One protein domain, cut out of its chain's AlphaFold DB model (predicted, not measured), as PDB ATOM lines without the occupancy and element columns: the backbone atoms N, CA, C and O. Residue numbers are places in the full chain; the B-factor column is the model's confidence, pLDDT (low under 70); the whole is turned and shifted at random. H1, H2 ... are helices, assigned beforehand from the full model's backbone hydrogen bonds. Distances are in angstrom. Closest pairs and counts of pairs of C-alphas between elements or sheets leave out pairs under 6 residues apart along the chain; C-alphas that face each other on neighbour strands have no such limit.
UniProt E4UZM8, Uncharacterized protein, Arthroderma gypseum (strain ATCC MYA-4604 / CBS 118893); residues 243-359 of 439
ATOM      1  N   ASN A 243      15.463 -10.281   7.077       42.94
ATOM      2  CA  ASN A 243      14.068 -10.532   7.417       42.94
ATOM      3  C   ASN A 243      13.945 -11.372   8.691       42.94
ATOM      4  O   ASN A 243      13.126 -11.045   9.540       42.94
ATOM      5  N   THR A 244      14.746 -12.424   8.841       51.19
ATOM      6  CA  THR A 244      14.729 -13.268  10.040       51.19
ATOM      7  C   THR A 244      15.302 -12.518  11.239       51.19
ATOM      8  O   THR A 244      14.652 -12.473  12.283       51.19
ATOM      9  N   HIS A 245      16.446 -11.843  11.080       48.81
ATOM     10  CA  HIS A 245      17.074 -11.128  12.195       48.81
ATOM     11  C   HIS A 245      16.208  -9.967  12.715       48.81
ATOM     12  O   HIS A 245      15.952  -9.878  13.916       48.81
ATOM     13  N   LEU A 246      15.666  -9.129  11.821       47.72
ATOM     14  CA  LEU A 246      14.776  -8.035  12.213       47.72
ATOM     15  C   LEU A 246      13.400  -8.506  12.684       47.72
ATOM     16  O   LEU A 246      12.857  -7.871  13.577       47.72
ATOM     17  N   MET A 247      12.807  -9.568  12.122       51.94
ATOM     18  CA  MET A 247      11.508 -10.052  12.616       51.94
ATOM     19  C   MET A 247      11.638 -10.736  13.981       51.94
ATOM     20  O   MET A 247      10.739 -10.572  14.803       51.94
ATOM     21  N   GLY A 248      12.747 -11.437  14.251       51.53
ATOM     22  CA  GLY A 248      13.063 -11.968  15.580       51.53
ATOM     23  C   GLY A 248      13.249 -10.846  16.603       51.53
ATOM     24  O   GLY A 248      12.551 -10.810  17.615       51.53
ATOM     25  N   ALA A 249      14.101  -9.861  16.290       47.62
ATOM     26  CA  ALA A 249      14.290  -8.676  17.126       47.62
ATOM     27  C   ALA A 249      12.976  -7.905  17.346       47.62
ATOM     28  O   ALA A 249      12.608  -7.625  18.481       47.62
ATOM     29  N   TYR A 250      12.228  -7.599  16.283       46.59
ATOM     30  CA  TYR A 250      10.964  -6.859  16.352       46.59
ATOM     31  C   TYR A 250       9.896  -7.611  17.158       46.59
ATOM     32  O   TYR A 250       9.271  -7.017  18.033       46.59
ATOM     33  N   GLY A 251       9.722  -8.913  16.914       53.25
ATOM     34  CA  GLY A 251       8.762  -9.746  17.642       53.25
ATOM     35  C   GLY A 251       9.092  -9.861  19.131       53.25
ATOM     36  O   GLY A 251       8.192  -9.788  19.962       53.25
ATOM     37  N   LEU A 252      10.378  -9.955  19.482       48.84
ATOM     38  CA  LEU A 252      10.843  -9.916  20.868       48.84
ATOM     39  C   LEU A 252      10.637  -8.529  21.511       48.84
ATOM     40  O   LEU A 252      10.192  -8.435  22.652       48.84
ATOM     41  N   LEU A 253      10.922  -7.445  20.781       50.03
ATOM     42  CA  LEU A 253      10.735  -6.066  21.246       50.03
ATOM     43  C   LEU A 253       9.249  -5.702  21.438       50.03
ATOM     44  O   LEU A 253       8.947  -4.919  22.339       50.03
ATOM     45  N   GLU A 254       8.331  -6.264  20.645       60.34
ATOM     46  CA  GLU A 254       6.883  -6.180  20.894       60.34
ATOM     47  C   GLU A 254       6.461  -7.061  22.080       60.34
ATOM     48  O   GLU A 254       5.825  -6.562  23.007       60.34
ATOM     49  N   ALA A 255       6.837  -8.347  22.094       52.28
ATOM     50  CA  ALA A 255       6.387  -9.308  23.107       52.28
ATOM     51  C   ALA A 255       6.894  -9.005  24.529       52.28
ATOM     52  O   ALA A 255       6.192  -9.280  25.502       52.28
ATOM     53  N   CYS A 256       8.094  -8.435  24.653       51.69
ATOM     54  CA  CYS A 256       8.751  -8.162  25.933       51.69
ATOM     55  C   CYS A 256       8.883  -6.662  26.257       51.69
ATOM     56  O   CYS A 256       9.650  -6.298  27.142       51.69
ATOM     57  N   GLY A 257       8.167  -5.772  25.557       54.62
ATOM     58  CA  GLY A 257       8.128  -4.342  25.901       54.62
ATOM     59  C   GLY A 257       9.429  -3.567  25.637       54.62
ATOM     60  O   GLY A 257       9.678  -2.532  26.251       54.62
ATOM     61  N   GLY A 258      10.267  -4.008  24.698       50.00
ATOM     62  CA  GLY A 258      11.535  -3.340  24.378       50.00
ATOM     63  C   GLY A 258      11.391  -1.915  23.813       50.00
ATOM     64  O   GLY A 258      12.308  -1.105  23.936       50.00
ATOM     65  N   ILE A 259      10.225  -1.568  23.254       56.91
ATOM     66  CA  ILE A 259       9.890  -0.178  22.884       56.91
ATOM     67  C   ILE A 259       9.729   0.696  24.144       56.91
ATOM     68  O   ILE A 259      10.189   1.839  24.177       56.91
ATOM     69  N   GLU A 260       9.125   0.146  25.197       56.00
ATOM     70  CA  GLU A 260       8.925   0.818  26.484       56.00
ATOM     71  C   GLU A 260      10.249   0.953  27.256       56.00
ATOM     72  O   GLU A 260      10.525   2.000  27.839       56.00
ATOM     73  N   LEU A 261      11.148  -0.034  27.147       55.50
ATOM     74  CA  LEU A 261      12.513   0.034  27.685       55.50
ATOM     75  C   LEU A 261      13.281   1.282  27.197       55.50
ATOM     76  O   LEU A 261      13.984   1.926  27.981       55.50
ATOM     77  N   ALA A 262      13.118   1.674  25.928       56.03
ATOM     78  CA  ALA A 262      13.717   2.895  25.383       56.03
ATOM     79  C   ALA A 262      13.096   4.179  25.976       56.03
ATOM     80  O   ALA A 262      13.819   5.135  26.275       56.03
ATOM     81  N   ARG A 263      11.775   4.186  26.211       62.47
ATOM     82  CA  ARG A 263      11.050   5.284  26.881       62.47
ATOM     83  C   ARG A 263      11.551   5.464  28.321       62.47
ATOM     84  O   ARG A 263      11.962   6.561  28.703       62.47
ATOM     85  N   LEU A 264      11.631   4.362  29.064       61.84
ATOM     86  CA  LEU A 264      12.110   4.299  30.447       61.84
ATOM     87  C   LEU A 264      13.585   4.720  30.591       61.84
ATOM     88  O   LEU A 264      13.957   5.321  31.596       61.84
ATOM     89  N   CYS A 265      14.431   4.499  29.577       59.59
ATOM     90  CA  CYS A 265      15.804   5.030  29.565       59.59
ATOM     91  C   CYS A 265      15.846   6.563  29.522       59.59
ATOM     92  O   CYS A 265      16.653   7.186  30.218       59.59
ATOM     93  N   ALA A 266      14.985   7.178  28.706       61.34
ATOM     94  CA  ALA A 266      14.885   8.632  28.624       61.34
ATOM     95  C   ALA A 266      14.328   9.233  29.928       61.34
ATOM     96  O   ALA A 266      14.721  10.335  30.311       61.34
ATOM     97  N   GLU A 267      13.462   8.503  30.635       66.44
ATOM     98  CA  GLU A 267      12.969   8.886  31.961       66.44
ATOM     99  C   GLU A 267      14.027   8.724  33.054       66.44
ATOM    100  O   GLU A 267      14.270   9.693  33.772       66.44
ATOM    101  N   LYS A 268      14.750   7.593  33.129       67.00
ATOM    102  CA  LYS A 268      15.840   7.421  34.108       67.00
ATOM    103  C   LYS A 268      16.881   8.537  33.988       67.00
ATOM    104  O   LYS A 268      17.271   9.102  35.006       67.00
ATOM    105  N   ARG A 269      17.273   8.926  32.765       65.44
ATOM    106  CA  ARG A 269      18.178  10.074  32.535       65.44
ATOM    107  C   ARG A 269      17.627  11.389  33.100       65.44
ATOM    108  O   ARG A 269      18.382  12.135  33.716       65.44
ATOM    109  N   LYS A 270      16.333  11.674  32.907       66.38
ATOM    110  CA  LYS A 270      15.684  12.885  33.442       66.38
ATOM    111  C   LYS A 270      15.649  12.864  34.970       66.38
ATOM    112  O   LYS A 270      16.073  13.841  35.578       66.38
ATOM    113  N   SER A 271      15.231  11.757  35.586       69.69
ATOM    114  CA  SER A 271      15.206  11.622  37.050       69.69
ATOM    115  C   SER A 271      16.607  11.732  37.659       69.69
ATOM    116  O   SER A 271      16.792  12.482  38.608       69.69
ATOM    117  N   SER A 272      17.628  11.100  37.069       66.19
ATOM    118  CA  SER A 272      19.024  11.244  37.521       66.19
ATOM    119  C   SER A 272      19.594  12.665  37.376       66.19
ATOM    120  O   SER A 272      20.614  12.964  37.990       66.19
ATOM    121  N   SER A 273      18.951  13.545  36.598       62.12
ATOM    122  CA  SER A 273      19.314  14.963  36.475       62.12
ATOM    123  C   SER A 273      18.544  15.882  37.437       62.12
ATOM    124  O   SER A 273      18.802  17.087  37.448       62.12
ATOM    125  N   ILE A 274      17.591  15.359  38.218       70.56
ATOM    126  CA  ILE A 274      16.732  16.136  39.119       70.56
ATOM    127  C   ILE A 274      16.986  15.685  40.558       70.56
ATOM    128  O   ILE A 274      16.764  14.532  40.927       70.56
ATOM    129  N   GLN A 275      17.439  16.611  41.402       55.66
ATOM    130  CA  GLN A 275      17.695  16.316  42.808       55.66
ATOM    131  C   GLN A 275      16.395  15.863  43.502       55.66
ATOM    132  O   GLN A 275      15.350  16.488  43.337       55.66
ATOM    133  N   TYR A 276      16.474  14.775  44.273       63.41
ATOM    134  CA  TYR A 276      15.350  14.113  44.961       63.41
ATOM    135  C   TYR A 276      14.304  13.403  44.069       63.41
ATOM    136  O   TYR A 276      13.329  12.883  44.608       63.41
ATOM    137  N   ALA A 277      14.498  13.297  42.748       67.81
ATOM    138  CA  ALA A 277      13.619  12.488  41.896       67.81
ATOM    139  C   ALA A 277      13.992  10.993  41.940       67.81
ATOM    140  O   ALA A 277      15.049  10.586  41.457       67.81
ATOM    141  N   THR A 278      13.105  10.150  42.473       68.19
ATOM    142  CA  THR A 278      13.225   8.688  42.374       68.19
ATOM    143  C   THR A 278      12.727   8.195  41.014       68.19
ATOM    144  O   THR A 278      11.710   8.659  40.504       68.19
ATOM    145  N   PHE A 279      13.437   7.239  40.413       77.62
ATOM    146  CA  PHE A 279      12.988   6.538  39.208       77.62
ATOM    147  C   PHE A 279      12.259   5.250  39.610       77.62
ATOM    148  O   PHE A 279      12.819   4.450  40.360       77.62
ATOM    149  N   ASP A 280      11.034   5.049  39.121       79.12
ATOM    150  CA  ASP A 280      10.294   3.804  39.338       79.12
ATOM    151  C   ASP A 280      10.865   2.681  38.462       79.12
ATOM    152  O   ASP A 280      10.884   2.762  37.235       79.12
ATOM    153  N   THR A 281      11.342   1.618  39.104       82.38
ATOM    154  CA  THR A 281      11.902   0.446  38.429       82.38
ATOM    155  C   THR A 281      10.863  -0.615  38.075       82.38
ATOM    156  O   THR A 281      11.231  -1.582  37.416       82.38
ATOM    157  N   THR A 282       9.599  -0.484  38.488       85.50
ATOM    158  CA  THR A 282       8.579  -1.549  38.379       85.50
ATOM    159  C   THR A 282       8.428  -2.068  36.946       85.50
ATOM    160  O   THR A 282       8.646  -3.254  36.703       85.50
ATOM    161  N   ALA A 283       8.220  -1.180  35.969       76.38
ATOM    162  CA  ALA A 283       8.123  -1.557  34.555       76.38
ATOM    163  C   ALA A 283       9.416  -2.192  33.990       76.38
ATOM    164  O   ALA A 283       9.359  -3.034  33.096       76.38
ATOM    165  N   ILE A 284      10.595  -1.849  34.529       79.12
ATOM    166  CA  ILE A 284      11.864  -2.499  34.153       79.12
ATOM    167  C   ILE A 284      11.929  -3.930  34.691       79.12
ATOM    168  O   ILE A 284      12.415  -4.809  33.986       79.12
ATOM    169  N   LEU A 285      11.426  -4.179  35.904       84.88
ATOM    170  CA  LEU A 285      11.362  -5.524  36.483       84.88
ATOM    171  C   LEU A 285      10.393  -6.427  35.707       84.88
ATOM    172  O   LEU A 285      10.688  -7.602  35.513       84.88
ATOM    173  N   GLU A 286       9.279  -5.878  35.218       84.12
ATOM    174  CA  GLU A 286       8.319  -6.593  34.367       84.12
ATOM    175  C   GLU A 286       8.910  -6.938  32.989       84.12
ATOM    176  O   GLU A 286       8.820  -8.086  32.549       84.12
ATOM    177  N   ILE A 287       9.582  -5.981  32.335       75.75
ATOM    178  CA  ILE A 287      10.309  -6.193  31.070       75.75
ATOM    179  C   ILE A 287      11.427  -7.232  31.249       75.75
ATOM    180  O   ILE A 287      11.563  -8.148  30.438       75.75
ATOM    181  N   GLU A 288      12.209  -7.129  32.326       85.50
ATOM    182  CA  GLU A 288      13.260  -8.091  32.661       85.50
ATOM    183  C   GLU A 288      12.673  -9.487  32.891       85.50
ATOM    184  O   GLU A 288      13.133 -10.443  32.277       85.50
ATOM    185  N   GLN A 289      11.615  -9.622  33.695       87.88
ATOM    186  CA  GLN A 289      10.970 -10.913  33.944       87.88
ATOM    187  C   GLN A 289      10.333 -11.508  32.678       87.88
ATOM    188  O   GLN A 289      10.363 -12.727  32.505       87.88
ATOM    189  N   SER A 290       9.808 -10.679  31.771       83.44
ATOM    190  CA  SER A 290       9.342 -11.122  30.452       83.44
ATOM    191  C   SER A 290      10.498 -11.686  29.616       83.44
ATOM    192  O   SER A 290      10.424 -12.818  29.145       83.44
ATOM    193  N   LEU A 291      11.623 -10.968  29.521       82.69
ATOM    194  CA  LEU A 291      12.821 -11.432  28.809       82.69
ATOM    195  C   LEU A 291      13.472 -12.672  29.456       82.69
ATOM    196  O   LEU A 291      13.990 -13.519  28.738       82.69
ATOM    197  N   GLU A 292      13.446 -12.814  30.783       89.62
ATOM    198  CA  GLU A 292      13.972 -13.996  31.494       89.62
ATOM    199  C   GLU A 292      13.067 -15.238  31.345       89.62
ATOM    200  O   GLU A 292      13.524 -16.362  31.559       89.62
ATOM    201  N   THR A 293      11.787 -15.060  30.993       91.00
ATOM    202  CA  THR A 293      10.813 -16.160  30.812       91.00
ATOM    203  C   THR A 293      10.429 -16.431  29.354       91.00
ATOM    204  O   THR A 293       9.815 -17.462  29.073       91.00
ATOM    205  N   TRP A 294      10.824 -15.564  28.418       91.19
ATOM    206  CA  TRP A 294      10.623 -15.752  26.981       91.19
ATOM    207  C   TRP A 294      11.400 -16.961  26.450       91.19
ATOM    208  O   TRP A 294      12.583 -17.141  26.752       91.19
ATOM    209  N   TYR A 295      10.757 -17.739  25.582       87.50
ATOM    210  CA  TYR A 295      11.358 -18.841  24.835       87.50
ATOM    211  C   TYR A 295      10.861 -18.836  23.383       87.50
ATOM    212  O   TYR A 295       9.706 -18.499  23.107       87.50
ATOM    213  N   HIS A 296      11.718 -19.254  22.449       86.06
ATOM    214  CA  HIS A 296      11.325 -19.411  21.048       86.06
ATOM    215  C   HIS A 296      10.263 -20.505  20.898       86.06
ATOM    216  O   HIS A 296      10.394 -21.593  21.458       86.06
ATOM    217  N   THR A 297       9.226 -20.231  20.107       86.88
ATOM    218  CA  THR A 297       8.185 -21.204  19.761       86.88
ATOM    219  C   THR A 297       8.196 -21.418  18.252       86.88
ATOM    220  O   THR A 297       7.726 -20.561  17.505       86.88
ATOM    221  N   SER A 298       8.728 -22.561  17.815       84.19
ATOM    222  CA  SER A 298       8.823 -22.917  16.398       84.19
ATOM    223  C   SER A 298       7.463 -22.908  15.707       84.19
ATOM    224  O   SER A 298       6.482 -23.459  16.215       84.19
ATOM    225  N   SER A 299       7.408 -22.314  14.516       79.00
ATOM    226  CA  SER A 299       6.187 -22.300  13.705       79.00
ATOM    227  C   SER A 299       5.831 -23.707  13.219       79.00
ATOM    228  O   SER A 299       6.714 -24.504  12.911       79.00
ATOM    229  N   GLN A 300       4.543 -24.010  13.018       78.75
ATOM    230  CA  GLN A 300       4.144 -25.258  12.347       78.75
ATOM    231  C   GLN A 300       4.703 -25.350  10.908       78.75
ATOM    232  O   GLN A 300       4.847 -26.446  10.371       78.75
ATOM    233  N   ALA A 301       5.067 -24.214  10.298       76.81
ATOM    234  CA  ALA A 301       5.769 -24.173   9.015       76.81
ATOM    235  C   ALA A 301       7.217 -24.702   9.085       76.81
ATOM    236  O   ALA A 301       7.704 -25.241   8.097       76.81
ATOM    237  N   ALA A 302       7.880 -24.632  10.245       78.06
ATOM    238  CA  ALA A 302       9.259 -25.100  10.424       78.06
ATOM    239  C   ALA A 302       9.423 -26.616  10.205       78.06
ATOM    240  O   ALA A 302      10.525 -27.094   9.979       78.06
ATOM    241  N   PHE A 303       8.333 -27.385  10.256       85.62
ATOM    242  CA  PHE A 303       8.351 -28.844  10.103       85.62
ATOM    243  C   PHE A 303       7.958 -29.316   8.690       85.62
ATOM    244  O   PHE A 303       7.658 -30.496   8.510       85.62
ATOM    245  N   GLN A 304       7.904 -28.415   7.701       82.12
ATOM    246  CA  GLN A 304       7.525 -28.753   6.321       82.12
ATOM    247  C   GLN A 304       8.690 -29.330   5.505       82.12
ATOM    248  O   GLN A 304       8.491 -30.274   4.742       82.12
ATOM    249  N   ASP A 305       9.896 -28.790   5.687       87.94
ATOM    250  CA  ASP A 305      11.109 -29.171   4.964       87.94
ATOM    251  C   ASP A 305      12.378 -28.787   5.756       87.94
ATOM    252  O   ASP A 305      12.314 -28.076   6.761       87.94
ATOM    253  N   GLU A 306      13.537 -29.277   5.308       80.19
ATOM    254  CA  GLU A 306      14.836 -29.080   5.966       80.19
ATOM    255  C   GLU A 306      15.284 -27.608   6.006       80.19
ATOM    256  O   GLU A 306      15.852 -27.164   7.005       80.19
ATOM    257  N   GLU A 307      14.987 -26.824   4.967       81.50
ATOM    258  CA  GLU A 307      15.347 -25.409   4.929       81.50
ATOM    259  C   GLU A 307      14.429 -24.587   5.837       81.50
ATOM    260  O   GLU A 307      14.929 -23.753   6.588       81.50
ATOM    261  N   SER A 308      13.120 -24.861   5.850       76.88
ATOM    262  CA  SER A 308      12.176 -24.251   6.800       76.88
ATOM    263  C   SER A 308      12.531 -24.572   8.256       76.88
ATOM    264  O   SER A 308      12.457 -23.689   9.113       76.88
ATOM    265  N   MET A 309      12.973 -25.801   8.543       80.25
ATOM    266  CA  MET A 309      13.451 -26.197   9.873       80.25
ATOM    267  C   MET A 309      14.695 -25.404  10.273       80.25
ATOM    268  O   MET A 309      14.767 -24.857  11.374       80.25
ATOM    269  N   GLN A 310      15.685 -25.327   9.384       78.88
ATOM    270  CA  GLN A 310      16.937 -24.649   9.686       78.88
ATOM    271  C   GLN A 310      16.770 -23.118   9.726       78.88
ATOM    272  O   GLN A 310      17.433 -22.445  10.512       78.88
ATOM    273  N   GLN A 311      15.822 -22.568   8.962       73.50
ATOM    274  CA  GLN A 311      15.432 -21.160   9.014       73.50
ATOM    275  C   GLN A 311      14.769 -20.782  10.352       73.50
ATOM    276  O   GLN A 311      14.972 -19.662  10.830       73.50
ATOM    277  N   ASP A 312      14.009 -21.694  10.969       79.75
ATOM    278  CA  ASP A 312      13.451 -21.520  12.317       79.75
ATOM    279  C   ASP A 312      14.549 -21.593  13.398       79.75
ATOM    280  O   ASP A 312      14.528 -20.796  14.334       79.75
ATOM    281  N   GLN A 313      15.572 -22.443  13.219       80.38
ATOM    282  CA  GLN A 313      16.764 -22.456  14.084       80.38
ATOM    283  C   GLN A 313      17.576 -21.152  13.992       80.38
ATOM    284  O   GLN A 313      17.922 -20.590  15.030       80.38
ATOM    285  N   ASP A 314      17.815 -20.623  12.783       76.06
ATOM    286  CA  ASP A 314      18.454 -19.306  12.596       76.06
ATOM    287  C   ASP A 314      17.641 -18.193  13.302       76.06
ATOM    288  O   ASP A 314      18.199 -17.300  13.943       76.06
ATOM    289  N   SER A 315      16.304 -18.268  13.231       74.44
ATOM    290  CA  SER A 315      15.385 -17.334  13.903       74.44
ATOM    291  C   SER A 315      15.459 -17.428  15.429       74.44
ATOM    292  O   SER A 315      15.509 -16.405  16.120       74.44
ATOM    293  N   MET A 316      15.515 -18.650  15.961       84.56
ATOM    294  CA  MET A 316      15.662 -18.932  17.388       84.56
ATOM    295  C   MET A 316      16.986 -18.390  17.928       84.56
ATOM    296  O   MET A 316      16.984 -17.627  18.892       84.56
ATOM    297  N   HIS A 317      18.105 -18.716  17.276       79.00
ATOM    298  CA  HIS A 317      19.433 -18.267  17.686       79.00
ATOM    299  C   HIS A 317      19.583 -16.743  17.618       79.00
ATOM    300  O   HIS A 317      20.074 -16.135  18.570       79.00
ATOM    301  N   CYS A 318      19.063 -16.097  16.572       72.56
ATOM    302  CA  CYS A 318      19.018 -14.640  16.530       72.56
ATOM    303  C   CYS A 318      18.180 -14.048  17.678       72.56
ATOM    304  O   CYS A 318      18.611 -13.106  18.342       72.56
ATOM    305  N   SER A 319      16.986 -14.586  17.931       75.12
ATOM    306  CA  SER A 319      16.093 -14.068  18.978       75.12
ATOM    307  C   SER A 319      16.697 -14.239  20.379       75.12
ATOM    308  O   SER A 319      16.617 -13.331  21.204       75.12
ATOM    309  N   GLU A 320      17.384 -15.355  20.625       80.75
ATOM    310  CA  GLU A 320      18.174 -15.601  21.836       80.75
ATOM    311  C   GLU A 320      19.339 -14.610  22.006       80.75
ATOM    312  O   GLU A 320      19.566 -14.107  23.113       80.75
ATOM    313  N   ALA A 321      20.051 -14.268  20.927       74.56
ATOM    314  CA  ALA A 321      21.092 -13.240  20.960       74.56
ATOM    315  C   ALA A 321      20.511 -11.863  21.343       74.56
ATOM    316  O   ALA A 321      20.995 -11.231  22.285       74.56
ATOM    317  N   TRP A 322      19.410 -11.434  20.711       71.00
ATOM    318  CA  TRP A 322      18.728 -10.179  21.063       71.00
ATOM    319  C   TRP A 322      18.189 -10.173  22.499       71.00
ATOM    320  O   TRP A 322      18.356  -9.178  23.204       71.00
ATOM    321  N   ARG A 323      17.614 -11.282  22.984       81.31
ATOM    322  CA  ARG A 323      17.119 -11.413  24.368       81.31
ATOM    323  C   ARG A 323      18.235 -11.221  25.386       81.31
ATOM    324  O   ARG A 323      18.077 -10.474  26.350       81.31
ATOM    325  N   ASN A 324      19.383 -11.850  25.152       79.00
ATOM    326  CA  ASN A 324      20.541 -11.697  26.025       79.00
ATOM    327  C   ASN A 324      21.171 -10.298  25.912       79.00
ATOM    328  O   ASN A 324      21.581  -9.757  26.938       79.00
ATOM    329  N   GLY A 325      21.168  -9.670  24.731       72.06
ATOM    330  CA  GLY A 325      21.595  -8.278  24.538       72.06
ATOM    331  C   GLY A 325      20.726  -7.269  25.298       72.06
ATOM    332  O   GLY A 325      21.248  -6.442  26.047       72.06
ATOM    333  N   LEU A 326      19.398  -7.387  25.193       69.62
ATOM    334  CA  LEU A 326      18.439  -6.557  25.935       69.62
ATOM    335  C   LEU A 326      18.574  -6.741  27.451       69.62
ATOM    336  O   LEU A 326      18.548  -5.762  28.197       69.62
ATOM    337  N   LEU A 327      18.795  -7.972  27.917       76.62
ATOM    338  CA  LEU A 327      19.061  -8.234  29.331       76.62
ATOM    339  C   LEU A 327      20.402  -7.626  29.782       76.62
ATOM    340  O   LEU A 327      20.424  -6.952  30.809       76.62
ATOM    341  N   ILE A 328      21.498  -7.752  29.017       73.06
ATOM    342  CA  ILE A 328      22.759  -7.034  29.314       73.06
ATOM    343  C   ILE A 328      22.518  -5.529  29.403       73.06
ATOM    344  O   ILE A 328      23.040  -4.897  30.319       73.06
ATOM    345  N   TYR A 329      21.725  -4.958  28.496       67.25
ATOM    346  CA  TYR A 329      21.383  -3.539  28.508       67.25
ATOM    347  C   TYR A 329      20.602  -3.144  29.776       67.25
ATOM    348  O   TYR A 329      20.938  -2.142  30.408       67.25
ATOM    349  N   ILE A 330      19.646  -3.966  30.227       69.56
ATOM    350  CA  ILE A 330      18.942  -3.770  31.507       69.56
ATOM    351  C   ILE A 330      19.925  -3.791  32.687       69.56
ATOM    352  O   ILE A 330      19.932  -2.860  33.498       69.56
ATOM    353  N   TYR A 331      20.816  -4.787  32.756       70.94
ATOM    354  CA  TYR A 331      21.844  -4.843  33.800       70.94
ATOM    355  C   TYR A 331      22.791  -3.625  33.737       70.94
ATOM    356  O   TYR A 331      22.987  -2.968  34.757       70.94
ATOM    357  N   ARG A 332      23.313  -3.271  32.551       66.19
ATOM    358  CA  ARG A 332      24.226  -2.133  32.299       66.19
ATOM    359  C   ARG A 332      23.617  -0.772  32.658       66.19
ATOM    360  O   ARG A 332      24.325   0.061  33.212       66.19
ATOM    361  N   VAL A 333      22.354  -0.516  32.302       66.94
ATOM    362  CA  VAL A 333      21.734   0.823  32.392       66.94
ATOM    363  C   VAL A 333      20.906   1.004  33.663       66.94
ATOM    364  O   VAL A 333      20.889   2.095  34.243       66.94
ATOM    365  N   PHE A 334      20.211  -0.038  34.126       70.94
ATOM    366  CA  PHE A 334      19.272   0.084  35.242       70.94
ATOM    367  C   PHE A 334      19.842  -0.385  36.577       70.94
ATOM    368  O   PHE A 334      19.609   0.317  37.562       70.94
ATOM    369  N   ARG A 335      20.602  -1.491  36.605       68.25
ATOM    370  CA  ARG A 335      20.989  -2.199  37.844       68.25
ATOM    371  C   ARG A 335      22.460  -2.095  38.268       68.25
ATOM    372  O   ARG A 335      22.749  -2.376  39.427       68.25
ATOM    373  N   TRP A 336      23.385  -1.754  37.373       68.19
ATOM    374  CA  TRP A 336      24.822  -1.736  37.672       68.19
ATOM    375  C   TRP A 336      25.349  -0.318  37.926       68.19
ATOM    376  O   TRP A 336      25.104   0.598  37.141       68.19
ATOM    377  N   GLU A 337      26.097  -0.146  39.016       66.56
ATOM    378  CA  GLU A 337      26.759   1.114  39.362       66.56
ATOM    379  C   GLU A 337      28.200   1.137  38.837       66.56
ATOM    380  O   GLU A 337      28.962   0.178  38.991       66.56
ATOM    381  N   LEU A 338      28.591   2.249  38.216       54.53
ATOM    382  CA  LEU A 338      29.906   2.407  37.593       54.53
ATOM    383  C   LEU A 338      31.027   2.365  38.641       54.53
ATOM    384  O   LEU A 338      31.002   3.107  39.619       54.53
ATOM    385  N   GLY A 339      32.023   1.505  38.414       55.81
ATOM    386  CA  GLY A 339      33.115   1.242  39.358       55.81
ATOM    387  C   GLY A 339      32.838   0.102  40.349       55.81
ATOM    388  O   GLY A 339      33.752  -0.303  41.061       55.81
ATOM    389  N   SER A 340      31.623  -0.461  40.373       64.94
ATOM    390  CA  SER A 340      31.337  -1.700  41.112       64.94
ATOM    391  C   SER A 340      31.710  -2.948  40.298       64.94
ATOM    392  O   SER A 340      31.718  -2.922  39.064       64.94
ATOM    393  N   ASN A 341      32.004  -4.061  40.981       64.50
ATOM    394  CA  ASN A 341      32.345  -5.337  40.341       64.50
ATOM    395  C   ASN A 341      31.266  -5.780  39.338       64.50
ATOM    396  O   ASN A 341      30.072  -5.711  39.627       64.50
ATOM    397  N   ILE A 342      31.693  -6.267  38.172       61.84
ATOM    398  CA  ILE A 342      30.788  -6.593  37.063       61.84
ATOM    399  C   ILE A 342      29.925  -7.818  37.419       61.84
ATOM    400  O   ILE A 342      30.474  -8.876  37.739       61.84
ATOM    401  N   PRO A 343      28.580  -7.714  37.368       69.75
ATOM    402  CA  PRO A 343      27.696  -8.824  37.703       69.75
ATOM    403  C   PRO A 343      27.896 -10.041  36.788       69.75
ATOM    404  O   PRO A 343      27.823  -9.928  35.565       69.75
ATOM    405  N   MET A 344      28.030 -11.232  37.384       73.50
ATOM    406  CA  MET A 344      28.110 -12.514  36.660       73.50
ATOM    407  C   MET A 344      27.013 -12.731  35.589       73.50
ATOM    408  O   MET A 344      27.343 -13.297  34.544       73.50
ATOM    409  N   PRO A 345      25.752 -12.265  35.756       73.19
ATOM    410  CA  PRO A 345      24.754 -12.313  34.685       73.19
ATOM    411  C   PRO A 345      25.188 -11.626  33.384       73.19
ATOM    412  O   PRO A 345      24.857 -12.123  32.314       73.19
ATOM    413  N   ILE A 346      25.964 -10.536  33.436       69.25
ATOM    414  CA  ILE A 346      26.448  -9.851  32.225       69.25
ATOM    415  C   ILE A 346      27.415 -10.757  31.445       69.25
ATOM    416  O   ILE A 346      27.294 -10.880  30.229       69.25
ATOM    417  N   LEU A 347      28.328 -11.440  32.142       69.25
ATOM    418  CA  LEU A 347      29.309 -12.359  31.547       69.25
ATOM    419  C   LEU A 347      28.650 -13.592  30.925       69.25
ATOM    420  O   LEU A 347      28.953 -13.957  29.789       69.25
ATOM    421  N   PHE A 348      27.720 -14.209  31.659       75.50
ATOM    422  CA  PHE A 348      26.941 -15.346  31.173       75.50
ATOM    423  C   PHE A 348      26.190 -14.993  29.882       75.50
ATOM    424  O   PHE A 348      26.229 -15.748  28.912       75.50
ATOM    425  N   ARG A 349      25.568 -13.810  29.839       77.31
ATOM    426  CA  ARG A 349      24.813 -13.340  28.674       77.31
ATOM    427  C   ARG A 349      25.701 -12.946  27.505       77.31
ATOM    428  O   ARG A 349      25.362 -13.283  26.380       77.31
ATOM    429  N   ALA A 350      26.845 -12.307  27.746       66.25
ATOM    430  CA  ALA A 350      27.797 -11.960  26.688       66.25
ATOM    431  C   ALA A 350      28.306 -13.220  25.965       66.25
ATOM    432  O   ALA A 350      28.373 -13.273  24.734       66.25
ATOM    433  N   ARG A 351      28.568 -14.282  26.738       72.69
ATOM    434  CA  ARG A 351      28.874 -15.606  26.200       72.69
ATOM    435  C   ARG A 351      27.692 -16.220  25.443       72.69
ATOM    436  O   ARG A 351      27.899 -16.699  24.337       72.69
ATOM    437  N   ALA A 352      26.476 -16.168  25.989       72.25
ATOM    438  CA  ALA A 352      25.285 -16.692  25.315       72.25
ATOM    439  C   ALA A 352      25.011 -15.994  23.968       72.25
ATOM    440  O   ALA A 352      24.702 -16.672  22.995       72.25
ATOM    441  N   ILE A 353      25.194 -14.668  23.876       68.62
ATOM    442  CA  ILE A 353      25.138 -13.931  22.599       68.62
ATOM    443  C   ILE A 353      26.152 -14.516  21.617       68.62
ATOM    444  O   ILE A 353      25.779 -14.868  20.506       68.62
ATOM    445  N   THR A 354      27.410 -14.673  22.039       64.88
ATOM    446  CA  THR A 354      28.483 -15.219  21.190       64.88
ATOM    447  C   THR A 354      28.152 -16.632  20.699       64.88
ATOM    448  O   THR A 354      28.174 -16.885  19.497       64.88
ATOM    449  N   ASP A 355      27.798 -17.544  21.612       71.69
ATOM    450  CA  ASP A 355      27.477 -18.939  21.291       71.69
ATOM    451  C   ASP A 355      26.216 -19.056  20.391       71.69
ATOM    452  O   ASP A 355      26.127 -19.990  19.596       71.69
ATOM    453  N   HIS A 356      25.270 -18.104  20.450       76.62
ATOM    454  CA  HIS A 356      24.098 -18.060  19.561       76.62
ATOM    455  C   HIS A 356      24.354 -17.387  18.207       76.62
ATOM    456  O   HIS A 356      23.879 -17.891  17.193       76.62
ATOM    457  N   VAL A 357      25.121 -16.295  18.151       65.94
ATOM    458  CA  VAL A 357      25.492 -15.638  16.884       65.94
ATOM    459  C   VAL A 357      26.291 -16.602  16.000       65.94
ATOM    460  O   VAL A 357      25.980 -16.737  14.821       65.94
ATOM    461  N   PHE A 358      27.215 -17.377  16.583       64.75
ATOM    462  CA  PHE A 358      27.937 -18.449  15.880       64.75
ATOM    463  C   PHE A 358      27.060 -19.602  15.367       64.75
ATOM    464  O   PHE A 358      27.514 -20.367  14.518       64.75
ATOM    465  N   ALA A 359      25.847 -19.769  15.898       70.31
ATOM    466  CA  ALA A 359      24.936 -20.843  15.513       70.31
ATOM    467  C   ALA A 359      23.955 -20.436  14.394       70.31
ATOM    468  O   ALA A 359      23.292 -21.301  13.820       70.31
TER     469      ALA A 359
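Overview. This is residues 243 to 359 of the 439 residues of an uncharacterized protein of Arthroderma gypseum (strain ATCC MYA-4604 / CBS 118893) (UniProt E4UZM8). Long helix H5 is a rod's spine with H6 on one side, H1 and H3 on the other, H2 beside H3. The class is all helix: 117 printed residues with helices H1 to H6. It is only just loose, close to compact: radius of gyration of the C-alphas 16.6 A, spans 59 by 27 by 21 A.

Arrangement. H5, residues 306 to 335, and H6, residues 344 to 357, are a hairpin; C-alphas 321 and 353 come closest, 4.4 A. H1, residues 243 to 255, touches H5 at a steep tilt of 48 degrees. H2, residues 258 to 272, H3, residues 282 to 293, and H5 form an up-and-down bundle, alternating in direction. H4, residues 300 to 303, touches H5 only at the corner. H1, H3, H5 and H6 have every O i to N i+4 pair within hydrogen-bond range, H2 10 of 11.

Along the chain. H5 spans 42.2 A from C-alpha 306 at (14.836, -29.080, 5.966) to C-alpha 335 at (20.989, -2.199, 37.844).

Size, cuts and confidence. The printed part has no cut; 56 residues have pLDDT under 70, among them residues 243 to 273.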